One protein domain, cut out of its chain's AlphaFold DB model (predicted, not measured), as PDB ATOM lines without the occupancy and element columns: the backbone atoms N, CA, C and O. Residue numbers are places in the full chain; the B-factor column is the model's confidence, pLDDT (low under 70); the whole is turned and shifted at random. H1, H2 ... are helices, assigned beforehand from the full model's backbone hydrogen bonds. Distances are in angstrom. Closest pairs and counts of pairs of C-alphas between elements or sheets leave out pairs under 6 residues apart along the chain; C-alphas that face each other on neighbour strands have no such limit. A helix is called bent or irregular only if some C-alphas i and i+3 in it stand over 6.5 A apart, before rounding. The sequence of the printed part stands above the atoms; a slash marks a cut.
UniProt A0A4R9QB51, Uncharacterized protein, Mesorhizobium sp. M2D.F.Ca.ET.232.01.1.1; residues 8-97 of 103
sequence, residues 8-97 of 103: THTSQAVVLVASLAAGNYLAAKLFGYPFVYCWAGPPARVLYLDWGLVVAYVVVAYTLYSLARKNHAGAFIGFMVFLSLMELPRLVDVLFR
ATOM      1  N   THR A   8     -50.550 -10.801 -31.217       61.53
ATOM      2  CA  THR A   8     -51.433  -9.770 -30.661       61.53
ATOM      3  C   THR A   8     -50.757  -8.409 -30.502       61.53
ATOM      4  O   THR A   8     -51.420  -7.401 -30.709       61.53
ATOM      5  N   HIS A   9     -49.457  -8.324 -30.200       61.06
ATOM      6  CA  HIS A   9     -48.814  -7.016 -29.981       61.06
ATOM      7  C   HIS A   9     -48.578  -6.235 -31.280       61.06
ATOM      8  O   HIS A   9     -48.871  -5.042 -31.355       61.06
ATOM      9  N   THR A  10     -48.101  -6.906 -32.330       69.50
ATOM     10  CA  THR A  10     -47.904  -6.295 -33.653       69.50
ATOM     11  C   THR A  10     -49.235  -5.923 -34.295       69.50
ATOM     12  O   THR A  10     -49.355  -4.837 -34.852       69.50
ATOM     13  N   SER A  11     -50.261  -6.770 -34.173       72.00
ATOM     14  CA  SER A  11     -51.599  -6.453 -34.688       72.00
ATOM     15  C   SER A  11     -52.254  -5.287 -33.939       72.00
ATOM     16  O   SER A  11     -52.815  -4.402 -34.581       72.00
ATOM     17  N   GLN A  12     -52.112  -5.209 -32.611       75.31
ATOM     18  CA  GLN A  12     -52.573  -4.055 -31.829       75.31
ATOM     19  C   GLN A  12     -51.872  -2.760 -32.247       75.31
ATOM     20  O   GLN A  12     -52.541  -1.746 -32.442       75.31
ATOM     21  N   ALA A  13     -50.550  -2.793 -32.440       75.12
ATOM     22  CA  ALA A  13     -49.797  -1.629 -32.900       75.12
ATOM     23  C   ALA A  13     -50.258  -1.167 -34.293       75.12
ATOM     24  O   ALA A  13     -50.478   0.023 -34.502       75.12
ATOM     25  N   VAL A  14     -50.473  -2.099 -35.227       79.00
ATOM     26  CA  VAL A  14     -50.960  -1.784 -36.580       79.00
ATOM     27  C   VAL A  14     -52.357  -1.164 -36.541       79.00
ATOM     28  O   VAL A  14     -52.593  -0.156 -37.203       79.00
ATOM     29  N   VAL A  15     -53.274  -1.710 -35.736       83.38
ATOM     30  CA  VAL A  15     -54.634  -1.165 -35.579       83.38
ATOM     31  C   VAL A  15     -54.602   0.232 -34.948       83.38
ATOM     32  O   VAL A  15     -55.319   1.134 -35.390       83.38
ATOM     33  N   LEU A  16     -53.737   0.448 -33.956       82.50
ATOM     34  CA  LEU A  16     -53.561   1.755 -33.324       82.50
ATOM     35  C   LEU A  16     -53.027   2.793 -34.325       82.50
ATOM     36  O   LEU A  16     -53.580   3.881 -34.449       82.50
ATOM     37  N   VAL A  17     -51.995   2.442 -35.094       81.00
ATOM     38  CA  VAL A  17     -51.425   3.321 -36.125       81.00
ATOM     39  C   VAL A  17     -52.449   3.620 -37.221       81.00
ATOM     40  O   VAL A  17     -52.595   4.774 -37.620       81.00
ATOM     41  N   ALA A  18     -53.205   2.617 -37.671       82.44
ATOM     42  CA  ALA A  18     -54.233   2.791 -38.693       82.44
ATOM     43  C   ALA A  18     -55.376   3.707 -38.222       82.44
ATOM     44  O   ALA A  18     -55.808   4.589 -38.964       82.44
ATOM     45  N   SER A  19     -55.839   3.540 -36.980       83.88
ATOM     46  CA  SER A  19     -56.889   4.387 -36.402       83.88
ATOM     47  C   SER A  19     -56.423   5.829 -36.177       83.88
ATOM     48  O   SER A  19     -57.159   6.761 -36.505       83.88
ATOM     49  N   LEU A  20     -55.180   6.033 -35.725       82.38
ATOM     50  CA  LEU A  20     -54.562   7.360 -35.626       82.38
ATOM     51  C   LEU A  20     -54.415   8.032 -36.997       82.38
ATOM     52  O   LEU A  20     -54.736   9.211 -37.136       82.38
ATOM     53  N   ALA A  21     -53.983   7.290 -38.019       81.25
ATOM     54  CA  ALA A  21     -53.859   7.806 -39.380       81.25
ATOM     55  C   ALA A  21     -55.225   8.194 -39.972       81.25
ATOM     56  O   ALA A  21     -55.368   9.282 -40.533       81.25
ATOM     57  N   ALA A  22     -56.247   7.348 -39.796       82.69
ATOM     58  CA  ALA A  22     -57.610   7.633 -40.240       82.69
ATOM     59  C   ALA A  22     -58.207   8.851 -39.513       82.69
ATOM     60  O   ALA A  22     -58.800   9.725 -40.150       82.69
ATOM     61  N   GLY A  23     -57.991   8.951 -38.198       83.44
ATOM     62  CA  GLY A  23     -58.376  10.116 -37.406       83.44
ATOM     63  C   GLY A  23     -57.688  11.391 -37.894       83.44
ATOM     64  O   GLY A  23     -58.357  12.404 -38.090       83.44
ATOM     65  N   ASN A  24     -56.374  11.345 -38.146       83.25
ATOM     66  CA  ASN A  24     -55.604  12.489 -38.643       83.25
ATOM     67  C   ASN A  24     -56.108  12.967 -40.007       83.25
ATOM     68  O   ASN A  24     -56.265  14.166 -40.219       83.25
ATOM     69  N   TYR A  25     -56.412  12.031 -40.910       81.50
ATOM     70  CA  TYR A  25     -56.975  12.335 -42.224       81.50
ATOM     71  C   TYR A  25     -58.343  13.025 -42.117       81.50
ATOM     72  O   TYR A  25     -58.585  14.043 -42.768       81.50
ATOM     73  N   LEU A  26     -59.238  12.503 -41.271       82.06
ATOM     74  CA  LEU A  26     -60.555  13.103 -41.046       82.06
ATOM     75  C   LEU A  26     -60.445  14.490 -40.408       82.06
ATOM     76  O   LEU A  26     -61.138  15.411 -40.833       82.06
ATOM     77  N   ALA A  27     -59.550  14.658 -39.433       81.69
ATOM     78  CA  ALA A  27     -59.327  15.938 -38.772       81.69
ATOM     79  C   ALA A  27     -58.754  16.996 -39.728       81.69
ATOM     80  O   ALA A  27     -59.244  18.125 -39.767       81.69
ATOM     81  N   ALA A  28     -57.785  16.610 -40.561       80.19
ATOM     82  CA  ALA A  28     -57.241  17.454 -41.619       80.19
ATOM     83  C   ALA A  28     -58.333  17.901 -42.605       80.19
ATOM     84  O   ALA A  28     -58.410  19.075 -42.959       80.19
ATOM     85  N   LYS A  29     -59.224  16.988 -43.006       81.12
ATOM     86  CA  LYS A  29     -60.273  17.276 -43.992       81.12
ATOM     87  C   LYS A  29     -61.440  18.098 -43.438       81.12
ATOM     88  O   LYS A  29     -61.987  18.918 -44.168       81.12
ATOM     89  N   LEU A  30     -61.846  17.863 -42.188       82.56
ATOM     90  CA  LEU A  30     -63.011  18.514 -41.574       82.56
ATOM     91  C   LEU A  30     -62.662  19.828 -40.872       82.56
ATOM     92  O   LEU A  30     -63.439  20.776 -40.937       82.56
ATOM     93  N   PHE A  31     -61.506  19.884 -40.208       78.31
ATOM     94  CA  PHE A  31     -61.103  21.012 -39.365       78.31
ATOM     95  C   PHE A  31     -59.870  21.752 -39.898       78.31
ATOM     96  O   PHE A  31     -59.467  22.751 -39.311       78.31
ATOM     97  N   GLY A  32     -59.242  21.271 -40.980       75.12
ATOM     98  CA  GLY A  32     -58.007  21.861 -41.508       75.12
ATOM     99  C   GLY A  32     -56.793  21.678 -40.591       75.12
ATOM    100  O   GLY A  32     -55.775  22.330 -40.806       75.12
ATOM    101  N   TYR A  33     -56.894  20.814 -39.574       78.12
ATOM    102  CA  TYR A  33     -55.889  20.657 -38.523       78.12
ATOM    103  C   TYR A  33     -55.428  19.192 -38.417       78.12
ATOM    104  O   TYR A  33     -56.120  18.364 -37.809       78.12
ATOM    105  N   PRO A  34     -54.269  18.835 -39.001       80.12
ATOM    106  CA  PRO A  34     -53.698  17.497 -38.882       80.12
ATOM    107  C   PRO A  34     -53.077  17.316 -37.487       80.12
ATOM    108  O   PRO A  34     -51.886  17.549 -37.281       80.12
ATOM    109  N   PHE A  35     -53.889  16.922 -36.501       78.56
ATOM    110  CA  PHE A  35     -53.479  16.907 -35.092       78.56
ATOM    111  C   PHE A  35     -52.252  16.036 -34.807       78.56
ATOM    112  O   PHE A  35     -51.430  16.426 -33.982       78.56
ATOM    113  N   VAL A  36     -52.090  14.894 -35.490       78.19
ATOM    114  CA  VAL A  36     -50.924  14.017 -35.289       78.19
ATOM    115  C   VAL A  36     -49.665  14.739 -35.734       78.19
ATOM    116  O   VAL A  36     -48.674  14.742 -35.013       78.19
ATOM    117  N   TYR A  37     -49.719  15.408 -36.883       71.81
ATOM    118  CA  TYR A  37     -48.600  16.186 -37.396       71.81
ATOM    119  C   TYR A  37     -48.271  17.375 -36.486       71.81
ATOM    120  O   TYR A  37     -47.115  17.578 -36.122       71.81
ATOM    121  N   CYS A  38     -49.286  18.123 -36.049       74.38
ATOM    122  CA  CYS A  38     -49.084  19.323 -35.241       74.38
ATOM    123  C   CYS A  38     -48.626  19.025 -33.808       74.38
ATOM    124  O   CYS A  38     -47.878  19.810 -33.233       74.38
ATOM    125  N   TRP A  39     -49.019  17.883 -33.238       80.25
ATOM    126  CA  TRP A  39     -48.540  17.452 -31.922       80.25
ATOM    127  C   TRP A  39     -47.199  16.722 -31.983       80.25
ATOM    128  O   TRP A  39     -46.372  16.905 -31.094       80.25
ATOM    129  N   ALA A  40     -46.959  15.907 -33.015       72.94
ATOM    130  CA  ALA A  40     -45.704  15.171 -33.152       72.94
ATOM    131  C   ALA A  40     -44.562  16.044 -33.694       72.94
ATOM    132  O   ALA A  40     -43.401  15.760 -33.413       72.94
ATOM    133  N   GLY A  41     -44.870  17.117 -34.428       71.88
ATOM    134  CA  GLY A  41     -43.888  18.016 -35.034       71.88
ATOM    135  C   GLY A  41     -42.897  18.621 -34.031       71.88
ATOM    136  O   GLY A  41     -41.694  18.422 -34.203       71.88
ATOM    137  N   PRO A  42     -43.342  19.325 -32.971       75.25
ATOM    138  CA  PRO A  42     -42.442  19.930 -31.987       75.25
ATOM    139  C   PRO A  42     -41.498  18.938 -31.278       75.25
ATOM    140  O   PRO A  42     -40.288  19.173 -31.306       75.25
ATOM    141  N   PRO A  43     -41.971  17.816 -30.689       74.44
ATOM    142  CA  PRO A  43     -41.076  16.858 -30.042       74.44
ATOM    143  C   PRO A  43     -40.180  16.129 -31.049       74.44
ATOM    144  O   PRO A  43     -39.004  15.915 -30.759       74.44
ATOM    145  N   ALA A  44     -40.682  15.804 -32.249       73.88
ATOM    146  CA  ALA A  44     -39.849  15.224 -33.299       73.88
ATOM    147  C   ALA A  44     -38.743  16.196 -33.719       73.88
ATOM    148  O   ALA A  44     -37.601  15.787 -33.872       73.88
ATOM    149  N   ARG A  45     -39.039  17.493 -33.842       72.44
ATOM    150  CA  ARG A  45     -38.048  18.505 -34.211       72.44
ATOM    151  C   ARG A  45     -36.929  18.625 -33.177       72.44
ATOM    152  O   ARG A  45     -35.776  18.680 -33.582       72.44
ATOM    153  N   VAL A  46     -37.245  18.624 -31.882       73.75
ATOM    154  CA  VAL A  46     -36.234  18.625 -30.803       73.75
ATOM    155  C   VAL A  46     -35.384  17.355 -30.868       73.75
ATOM    156  O   VAL A  46     -34.158  17.414 -30.864       73.75
ATOM    157  N   LEU A  47     -36.023  16.193 -31.010       74.00
ATOM    158  CA  LEU A  47     -35.311  14.922 -31.110       74.00
ATOM    159  C   LEU A  47     -34.399  14.870 -32.351       74.00
ATOM    160  O   LEU A  47     -33.256  14.440 -32.268       74.00
ATOM    161  N   TYR A  48     -34.868  15.334 -33.507       71.94
ATOM    162  CA  TYR A  48     -34.096  15.263 -34.747       71.94
ATOM    163  C   TYR A  48     -33.040  16.363 -34.874       71.94
ATOM    164  O   TYR A  48     -31.952  16.080 -35.371       71.94
ATOM    165  N   LEU A  49     -33.312  17.595 -34.438       74.75
ATOM    166  CA  LEU A  49     -32.343  18.689 -34.549       74.75
ATOM    167  C   LEU A  49     -31.275  18.623 -33.456       74.75
ATOM    168  O   LEU A  49     -30.096  18.765 -33.772       74.75
ATOM    169  N   ASP A  50     -31.665  18.362 -32.207       78.88
ATOM    170  CA  ASP A  50     -30.719  18.402 -31.086       78.88
ATOM    171  C   ASP A  50     -30.023  17.050 -30.898       78.88
ATOM    172  O   ASP A  50     -28.808  16.984 -30.706       78.88
ATOM    173  N   TRP A  51     -30.773  15.946 -31.006       81.56
ATOM    174  CA  TRP A  51     -30.226  14.601 -30.805       81.56
ATOM    175  C   TRP A  51     -29.851  13.888 -32.098       81.56
ATOM    176  O   TRP A  51     -29.001  12.998 -32.061       81.56
ATOM    177  N   GLY A  52     -30.411  14.272 -33.248       80.25
ATOM    178  CA  GLY A  52     -30.142  13.589 -34.516       80.25
ATOM    179  C   GLY A  52     -28.661  13.600 -34.890       80.25
ATOM    180  O   GLY A  52     -28.134  12.576 -35.320       80.25
ATOM    181  N   LEU A  53     -27.959  14.708 -34.631       83.94
ATOM    182  CA  LEU A  53     -26.517  14.815 -34.868       83.94
ATOM    183  C   LEU A  53     -25.716  13.872 -33.953       83.94
ATOM    184  O   LEU A  53     -24.814  13.170 -34.410       83.94
ATOM    185  N   VAL A  54     -26.079  13.810 -32.668       87.56
ATOM    186  CA  VAL A  54     -25.434  12.933 -31.676       87.56
ATOM    187  C   VAL A  54     -25.639  11.466 -32.049       87.56
ATOM    188  O   VAL A  54     -24.678  10.699 -32.108       87.56
ATOM    189  N   VAL A  55     -26.878  11.077 -32.355       86.38
ATOM    190  CA  VAL A  55     -27.212   9.706 -32.757       86.38
ATOM    191  C   VAL A  55     -26.500   9.344 -34.061       86.38
ATOM    192  O   VAL A  55     -25.934   8.256 -34.153       86.38
ATOM    193  N   ALA A  56     -26.439  10.253 -35.039       86.25
ATOM    194  CA  ALA A  56     -25.704  10.035 -36.282       86.25
ATOM    195  C   ALA A  56     -24.217   9.738 -36.027       86.25
ATOM    196  O   ALA A  56     -23.696   8.756 -36.556       86.25
ATOM    197  N   TYR A  57     -23.543  10.517 -35.171       89.81
ATOM    198  CA  TYR A  57     -22.146  10.250 -34.814       89.81
ATOM    199  C   TYR A  57     -21.956   8.895 -34.130       89.81
ATOM    200  O   TYR A  57     -21.016   8.171 -34.463       89.81
ATOM    201  N   VAL A  58     -22.856   8.520 -33.217       92.06
ATOM    202  CA  VAL A  58     -22.809   7.213 -32.544       92.06
ATOM    203  C   VAL A  58     -22.971   6.071 -33.550       92.06
ATOM    204  O   VAL A  58     -22.207   5.105 -33.513       92.06
ATOM    205  N   VAL A  59     -23.914   6.189 -34.487       92.00
ATOM    206  CA  VAL A  59     -24.149   5.174 -35.525       92.00
ATOM    207  C   VAL A  59     -22.953   5.062 -36.474       92.00
ATOM    208  O   VAL A  59     -22.540   3.949 -36.807       92.00
ATOM    209  N   VAL A  60     -22.340   6.183 -36.863       92.12
ATOM    210  CA  VAL A  60     -21.114   6.184 -37.679       92.12
ATOM    211  C   VAL A  60     -19.963   5.513 -36.927       92.12
ATOM    212  O   VAL A  60     -19.312   4.626 -37.479       92.12
ATOM    213  N   ALA A  61     -19.747   5.860 -35.655       92.69
ATOM    214  CA  ALA A  61     -18.710   5.248 -34.826       92.69
ATOM    215  C   ALA A  61     -18.914   3.731 -34.678       92.69
ATOM    216  O   ALA A  61     -17.970   2.958 -34.850       92.69
ATOM    217  N   TYR A  62     -20.152   3.287 -34.440       92.50
ATOM    218  CA  TYR A  62     -20.503   1.867 -34.384       92.50
ATOM    219  C   TYR A  62     -20.262   1.147 -35.719       92.50
ATOM    220  O   TYR A  62     -19.747   0.024 -35.745       92.50
ATOM    221  N   THR A  63     -20.605   1.795 -36.832       91.19
ATOM    222  CA  THR A  63     -20.417   1.248 -38.181       91.19
ATOM    223  C   THR A  63     -18.930   1.063 -38.482       91.19
ATOM    224  O   THR A  63     -18.521  -0.024 -38.892       91.19
ATOM    225  N   LEU A  64     -18.103   2.074 -38.188       92.19
ATOM    226  CA  LEU A  64     -16.645   2.008 -38.328       92.19
ATOM    227  C   LEU A  64     -16.026   0.938 -37.419       92.19
ATOM    228  O   LEU A  64     -15.175   0.171 -37.868       92.19
ATOM    229  N   TYR A  65     -16.483   0.833 -36.168       93.25
ATOM    230  CA  TYR A  65     -16.038  -0.207 -35.239       93.25
ATOM    231  C   TYR A  65     -16.376  -1.619 -35.749       93.25
ATOM    232  O   TYR A  65     -15.531  -2.517 -35.721       93.25
ATOM    233  N   SER A  66     -17.589  -1.813 -36.270       91.38
ATOM    234  CA  SER A  66     -18.021  -3.091 -36.847       91.38
ATOM    235  C   SER A  66     -17.220  -3.454 -38.102       91.38
ATOM    236  O   SER A  66     -16.809  -4.607 -38.252       91.38
ATOM    237  N   LEU A  67     -16.913  -2.471 -38.956       90.56
ATOM    238  CA  LEU A  67     -16.016  -2.626 -40.107       90.56
ATOM    239  C   LEU A  67     -14.596  -3.017 -39.681       90.56
ATOM    240  O   LEU A  67     -14.034  -3.960 -40.239       90.56
ATOM    241  N   ALA A  68     -14.039  -2.369 -38.653       92.69
ATOM    242  CA  ALA A  68     -12.716  -2.694 -38.117       92.69
ATOM    243  C   ALA A  68     -12.640  -4.129 -37.560       92.69
ATOM    244  O   ALA A  68     -11.612  -4.796 -37.670       92.69
ATOM    245  N   ARG A  69     -13.750  -4.644 -37.020       94.69
ATOM    246  CA  ARG A  69     -13.892  -6.037 -36.561       94.69
ATOM    247  C   ARG A  69     -14.189  -7.037 -37.688       94.69
ATOM    248  O   ARG A  69     -14.406  -8.207 -37.391       94.69
ATOM    249  N   LYS A  70     -14.203  -6.606 -38.958       92.69
ATOM    250  CA  LYS A  70     -14.612  -7.408 -40.131       92.69
ATOM    251  C   LYS A  70     -16.039  -7.970 -40.021       92.69
ATOM    252  O   LYS A  70     -16.384  -8.947 -40.680       92.69
ATOM    253  N   ASN A  71     -16.888  -7.351 -39.200       90.94
ATOM    254  CA  ASN A  71     -18.291  -7.723 -39.065       90.94
ATOM    255  C   ASN A  71     -19.137  -6.924 -40.067       90.94
ATOM    256  O   ASN A  71     -19.728  -5.892 -39.741       90.94
ATOM    257  N   HIS A  72     -19.187  -7.419 -41.304       88.19
ATOM    258  CA  HIS A  72     -19.914  -6.774 -42.398       88.19
ATOM    259  C   HIS A  72     -21.425  -6.676 -42.139       88.19
ATOM    260  O   HIS A  72     -22.038  -5.675 -42.503       88.19
ATOM    261  N   ALA A  73     -22.016  -7.663 -41.455       89.00
ATOM    262  CA  ALA A  73     -23.431  -7.635 -41.090       89.00
ATOM    263  C   ALA A  73     -23.735  -6.501 -40.095       89.00
ATOM    264  O   ALA A  73     -24.687  -5.746 -40.286       89.00
ATOM    265  N   GLY A  74     -22.887  -6.323 -39.076       84.56
ATOM    266  CA  GLY A  74     -23.015  -5.222 -38.115       84.56
ATOM    267  C   GLY A  74     -22.877  -3.843 -38.767       84.56
ATOM    268  O   GLY A  74     -23.652  -2.937 -38.463       84.56
ATOM    269  N   ALA A  75     -21.946  -3.699 -39.714       85.44
ATOM    270  CA  ALA A  75     -21.772  -2.461 -40.471       85.44
ATOM    271  C   ALA A  75     -22.979  -2.152 -41.374       85.44
ATOM    272  O   ALA A  75     -23.417  -1.006 -41.441       85.44
ATOM    273  N   PHE A  76     -23.560  -3.170 -42.018       90.75
ATOM    274  CA  PHE A  76     -24.768  -3.006 -42.828       90.75
ATOM    275  C   PHE A  76     -25.975  -2.575 -41.988       90.75
ATOM    276  O   PHE A  76     -26.706  -1.671 -42.384       90.75
ATOM    277  N   ILE A  77     -26.153  -3.165 -40.801       90.31
ATOM    278  CA  ILE A  77     -27.205  -2.751 -39.861       90.31
ATOM    279  C   ILE A  77     -26.995  -1.295 -39.435       90.31
ATOM    280  O   ILE A  77     -27.938  -0.511 -39.485       90.31
ATOM    281  N   GLY A  78     -25.766  -0.907 -39.075       86.44
ATOM    282  CA  GLY A  78     -25.443   0.480 -38.727       86.44
ATOM    283  C   GLY A  78     -25.773   1.461 -39.858       86.44
ATOM    284  O   GLY A  78     -26.416   2.484 -39.629       86.44
ATOM    285  N   PHE A  79     -25.437   1.104 -41.097       87.94
ATOM    286  CA  PHE A  79     -25.780   1.897 -42.275       87.94
ATOM    287  C   PHE A  79     -27.295   2.010 -42.505       87.94
ATOM    288  O   PHE A  79     -27.800   3.102 -42.766       87.94
ATOM    289  N   MET A  80     -28.043   0.914 -42.353       89.06
ATOM    290  CA  MET A  80     -29.505   0.936 -42.465       89.06
ATOM    291  C   MET A  80     -30.153   1.798 -41.383       89.06
ATOM    292  O   MET A  80     -31.079   2.553 -41.675       89.06
ATOM    293  N   VAL A  81     -29.647   1.747 -40.149       87.69
ATOM    294  CA  VAL A  81     -30.111   2.618 -39.059       87.69
ATOM    295  C   VAL A  81     -29.840   4.087 -39.387       87.69
ATOM    296  O   VAL A  81     -30.722   4.921 -39.204       87.69
ATOM    297  N   PHE A  82     -28.664   4.407 -39.932       86.75
ATOM    298  CA  PHE A  82     -28.335   5.767 -40.362       86.75
ATOM    299  C   PHE A  82     -29.296   6.284 -41.442       86.75
ATOM    300  O   PHE A  82     -29.844   7.378 -41.305       86.75
ATOM    301  N   LEU A  83     -29.551   5.484 -42.483       86.75
ATOM    302  CA  LEU A  83     -30.522   5.826 -43.528       86.75
ATOM    303  C   LEU A  83     -31.926   6.025 -42.956       86.75
ATOM    304  O   LEU A  83     -32.601   6.991 -43.299       86.75
ATOM    305  N   SER A  84     -32.340   5.138 -42.051       83.50
ATOM    306  CA  SER A  84     -33.637   5.232 -41.385       83.50
ATOM    307  C   SER A  84     -33.765   6.554 -40.632       83.50
ATOM    308  O   SER A  84     -34.754   7.251 -40.794       83.50
ATOM    309  N   LEU A  85     -32.753   6.956 -39.860       82.25
ATOM    310  CA  LEU A  85     -32.780   8.219 -39.117       82.25
ATOM    311  C   LEU A  85     -32.878   9.451 -40.028       82.25
ATOM    312  O   LEU A  85     -33.521  10.427 -39.658       82.25
ATOM    313  N   MET A  86     -32.269   9.414 -41.213       81.00
ATOM    314  CA  MET A  86     -32.321  10.534 -42.158       81.00
ATOM    315  C   MET A  86     -33.649  10.604 -42.925       81.00
ATOM    316  O   MET A  86     -34.187  11.693 -43.125       81.00
ATOM    317  N   GLU A  87     -34.201   9.462 -43.341       79.94
ATOM    318  CA  GLU A  87     -35.375   9.416 -44.226       79.94
ATOM    319  C   GLU A  87     -36.712   9.333 -43.478       79.94
ATOM    320  O   GLU A  87     -37.729   9.841 -43.953       79.94
ATOM    321  N   LEU A  88     -36.738   8.745 -42.282       79.06
ATOM    322  CA  LEU A  88     -37.952   8.599 -41.480       79.06
ATOM    323  C   LEU A  88     -38.643   9.935 -41.138       79.06
ATOM    324  O   LEU A  88     -39.864   9.980 -41.283       79.06
ATOM    325  N   PRO A  89     -37.959  11.043 -40.777       72.88
ATOM    326  CA  PRO A  89     -38.646  12.319 -40.561       72.88
ATOM    327  C   PRO A  89     -39.292  12.853 -41.844       72.88
ATOM    328  O   PRO A  89     -40.384  13.417 -41.799       72.88
ATOM    329  N   ARG A  90     -38.663  12.621 -43.000       73.75
ATOM    330  CA  ARG A  90     -39.196  13.013 -44.307       73.75
ATOM    331  C   ARG A  90     -40.430  12.193 -44.674       73.75
ATOM    332  O   ARG A  90     -41.416  12.744 -45.156       73.75
ATOM    333  N   LEU A  91     -40.397  10.893 -44.386       72.75
ATOM    334  CA  LEU A  91     -41.529   9.989 -44.576       72.75
ATOM    335  C   LEU A  91     -42.710  10.375 -43.673       72.75
ATOM    336  O   LEU A  91     -43.847  10.409 -44.132       72.75
ATOM    337  N   VAL A  92     -42.440  10.701 -42.405       72.00
ATOM    338  CA  VAL A  92     -43.448  11.158 -41.436       72.00
ATOM    339  C   VAL A  92     -44.062  12.486 -41.884       72.00
ATOM    340  O   VAL A  92     -45.282  12.623 -41.855       72.00
ATOM    341  N   ASP A  93     -43.259  13.439 -42.360       72.06
ATOM    342  CA  ASP A  93     -43.776  14.706 -42.891       72.06
ATOM    343  C   ASP A  93     -44.717  14.463 -44.084       72.06
ATOM    344  O   ASP A  93     -45.856  14.920 -44.076       72.06
ATOM    345  N   VAL A  94     -44.311  13.641 -45.059       71.12
ATOM    346  CA  VAL A  94     -45.150  13.301 -46.225       71.12
ATOM    347  C   VAL A  94     -46.431  12.556 -45.830       71.12
ATOM    348  O   VAL A  94     -47.494  12.835 -46.383       71.12
ATOM    349  N   LEU A  95     -46.357  11.617 -44.883       67.00
ATOM    350  CA  LEU A  95     -47.501  10.794 -44.481       67.00
ATOM    351  C   LEU A  95     -48.525  11.556 -43.634       67.00
ATOM    352  O   LEU A  95     -49.720  11.280 -43.738       67.00
ATOM    353  N   PHE A  96     -48.083  12.486 -42.784       69.50
ATOM    354  CA  PHE A  96     -48.960  13.129 -41.802       69.50
ATOM    355  C   PHE A  96     -49.336  14.573 -42.140       69.50
ATOM    356  O   PHE A  96     -50.338  15.066 -41.609       69.50
ATOM    357  N   ARG A  97     -48.632  15.230 -43.067       67.56
ATOM    358  CA  ARG A  97     -49.007  16.544 -43.608       67.56
ATOM    359  C   ARG A  97     -50.088  16.392 -44.686       67.56
ATOM    360  O   ARG A  97     -49.894  16.716 -45.853       67.56
TER     361      ARG A  97
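Overview. This is residues 8 to 97 of the 103 residues of an uncharacterized protein of Mesorhizobium sp. M2D.F.Ca.ET.232.01.1.1 (UniProt A0A4R9QB51). A long bent helix, H2, turns back at one end into a second bent helix, H3, and the two run as a long, narrow hairpin, snug along H2b and H3a and looser towards H2a and H3b. At the other end of H2 the helix H1 turns off at a corner, and its residues 8 to 19 stick out free of the rest. The printed part has 90 residues, with three named helices in the order H1, H2, H3 and no named strand; the class is all helix. The whole is loose, with a radius of gyration of the C-alphas of 17.2 A, and flat, spanning 55 by 33 by 17 A.

Along the chain. The longest helix, H2, residues 35 to 68, was assigned as one helix by its hydrogen bonds but is bent, with C-alphas 50 and 53 being 6.7 A apart. Its arm H2a, residues 35 to 50, is 23.2 A long and begins at C-alpha 35 (-53.479, 16.907, -35.092). H2a is itself irregular, with C-alphas 39 and 42 being 6.6 A apart, and has a kink of 37 degrees near residue 43. The arm H2b, residues 53 to 68, is 22.5 A long. H3, residues 72 to 96, was likewise assigned as one helix by its hydrogen bonds but is bent, with C-alphas 86 and 89 being 6.8 A apart. Its arms are H3a, residues 72 to 86, 21.3 A long, and H3b, residues 89 to 96, ending at C-alpha 96 (-48.960, 13.129, -41.802). H1, residues 8 to 31, is 33.4 A long and begins at C-alpha 8 (-51.433, -9.770, -30.661).

Arrangement. H2a and H2b stand at a steep tilt of 60 degrees, H3a and H3b at a steep tilt of 52 degrees. H2b and H3a form a helical hairpin and touch, closest at the C-alphas of Thr 63 and Ala 75, 4.6 A apart, at a shallow tilt of 15 degrees, opposite ways. H2a and H3a are apart, but only just, at 8.4 A. H2a and H3b touch, closest at the C-alphas of Tyr 37 and Phe 96, 5.4 A apart, at a shallow tilt of 5 degrees, opposite ways. With residues 20 to 28 alone, H1 touches residues 35 to 36 of H2a; the closest C-alphas, those of Asn 24 and Val 36, are 6.0 A apart. Their tilt of 69 degrees is steep, only just short of about perpendicular, and they run opposite ways. H1 and H3b are close but not clearly touching, with the C-alphas of Asn 24 and Phe 96 7.4 A apart. In H1, H2b, H3a and H3b every O i to N i+4 pair is within hydrogen-bond range, in H2a 10 of 12.

Size, cuts and confidence. The two C-alphas farthest apart, those of Leu 30 and Arg 69, are 55.1 A apart. The printed part has no cut, and the links H1 to H2 and H2 to H3 are tight, with 3 residues each. The mean pLDDT of the printed part is 81.1; residues 8 to 10 and 95 to 97 are under 70.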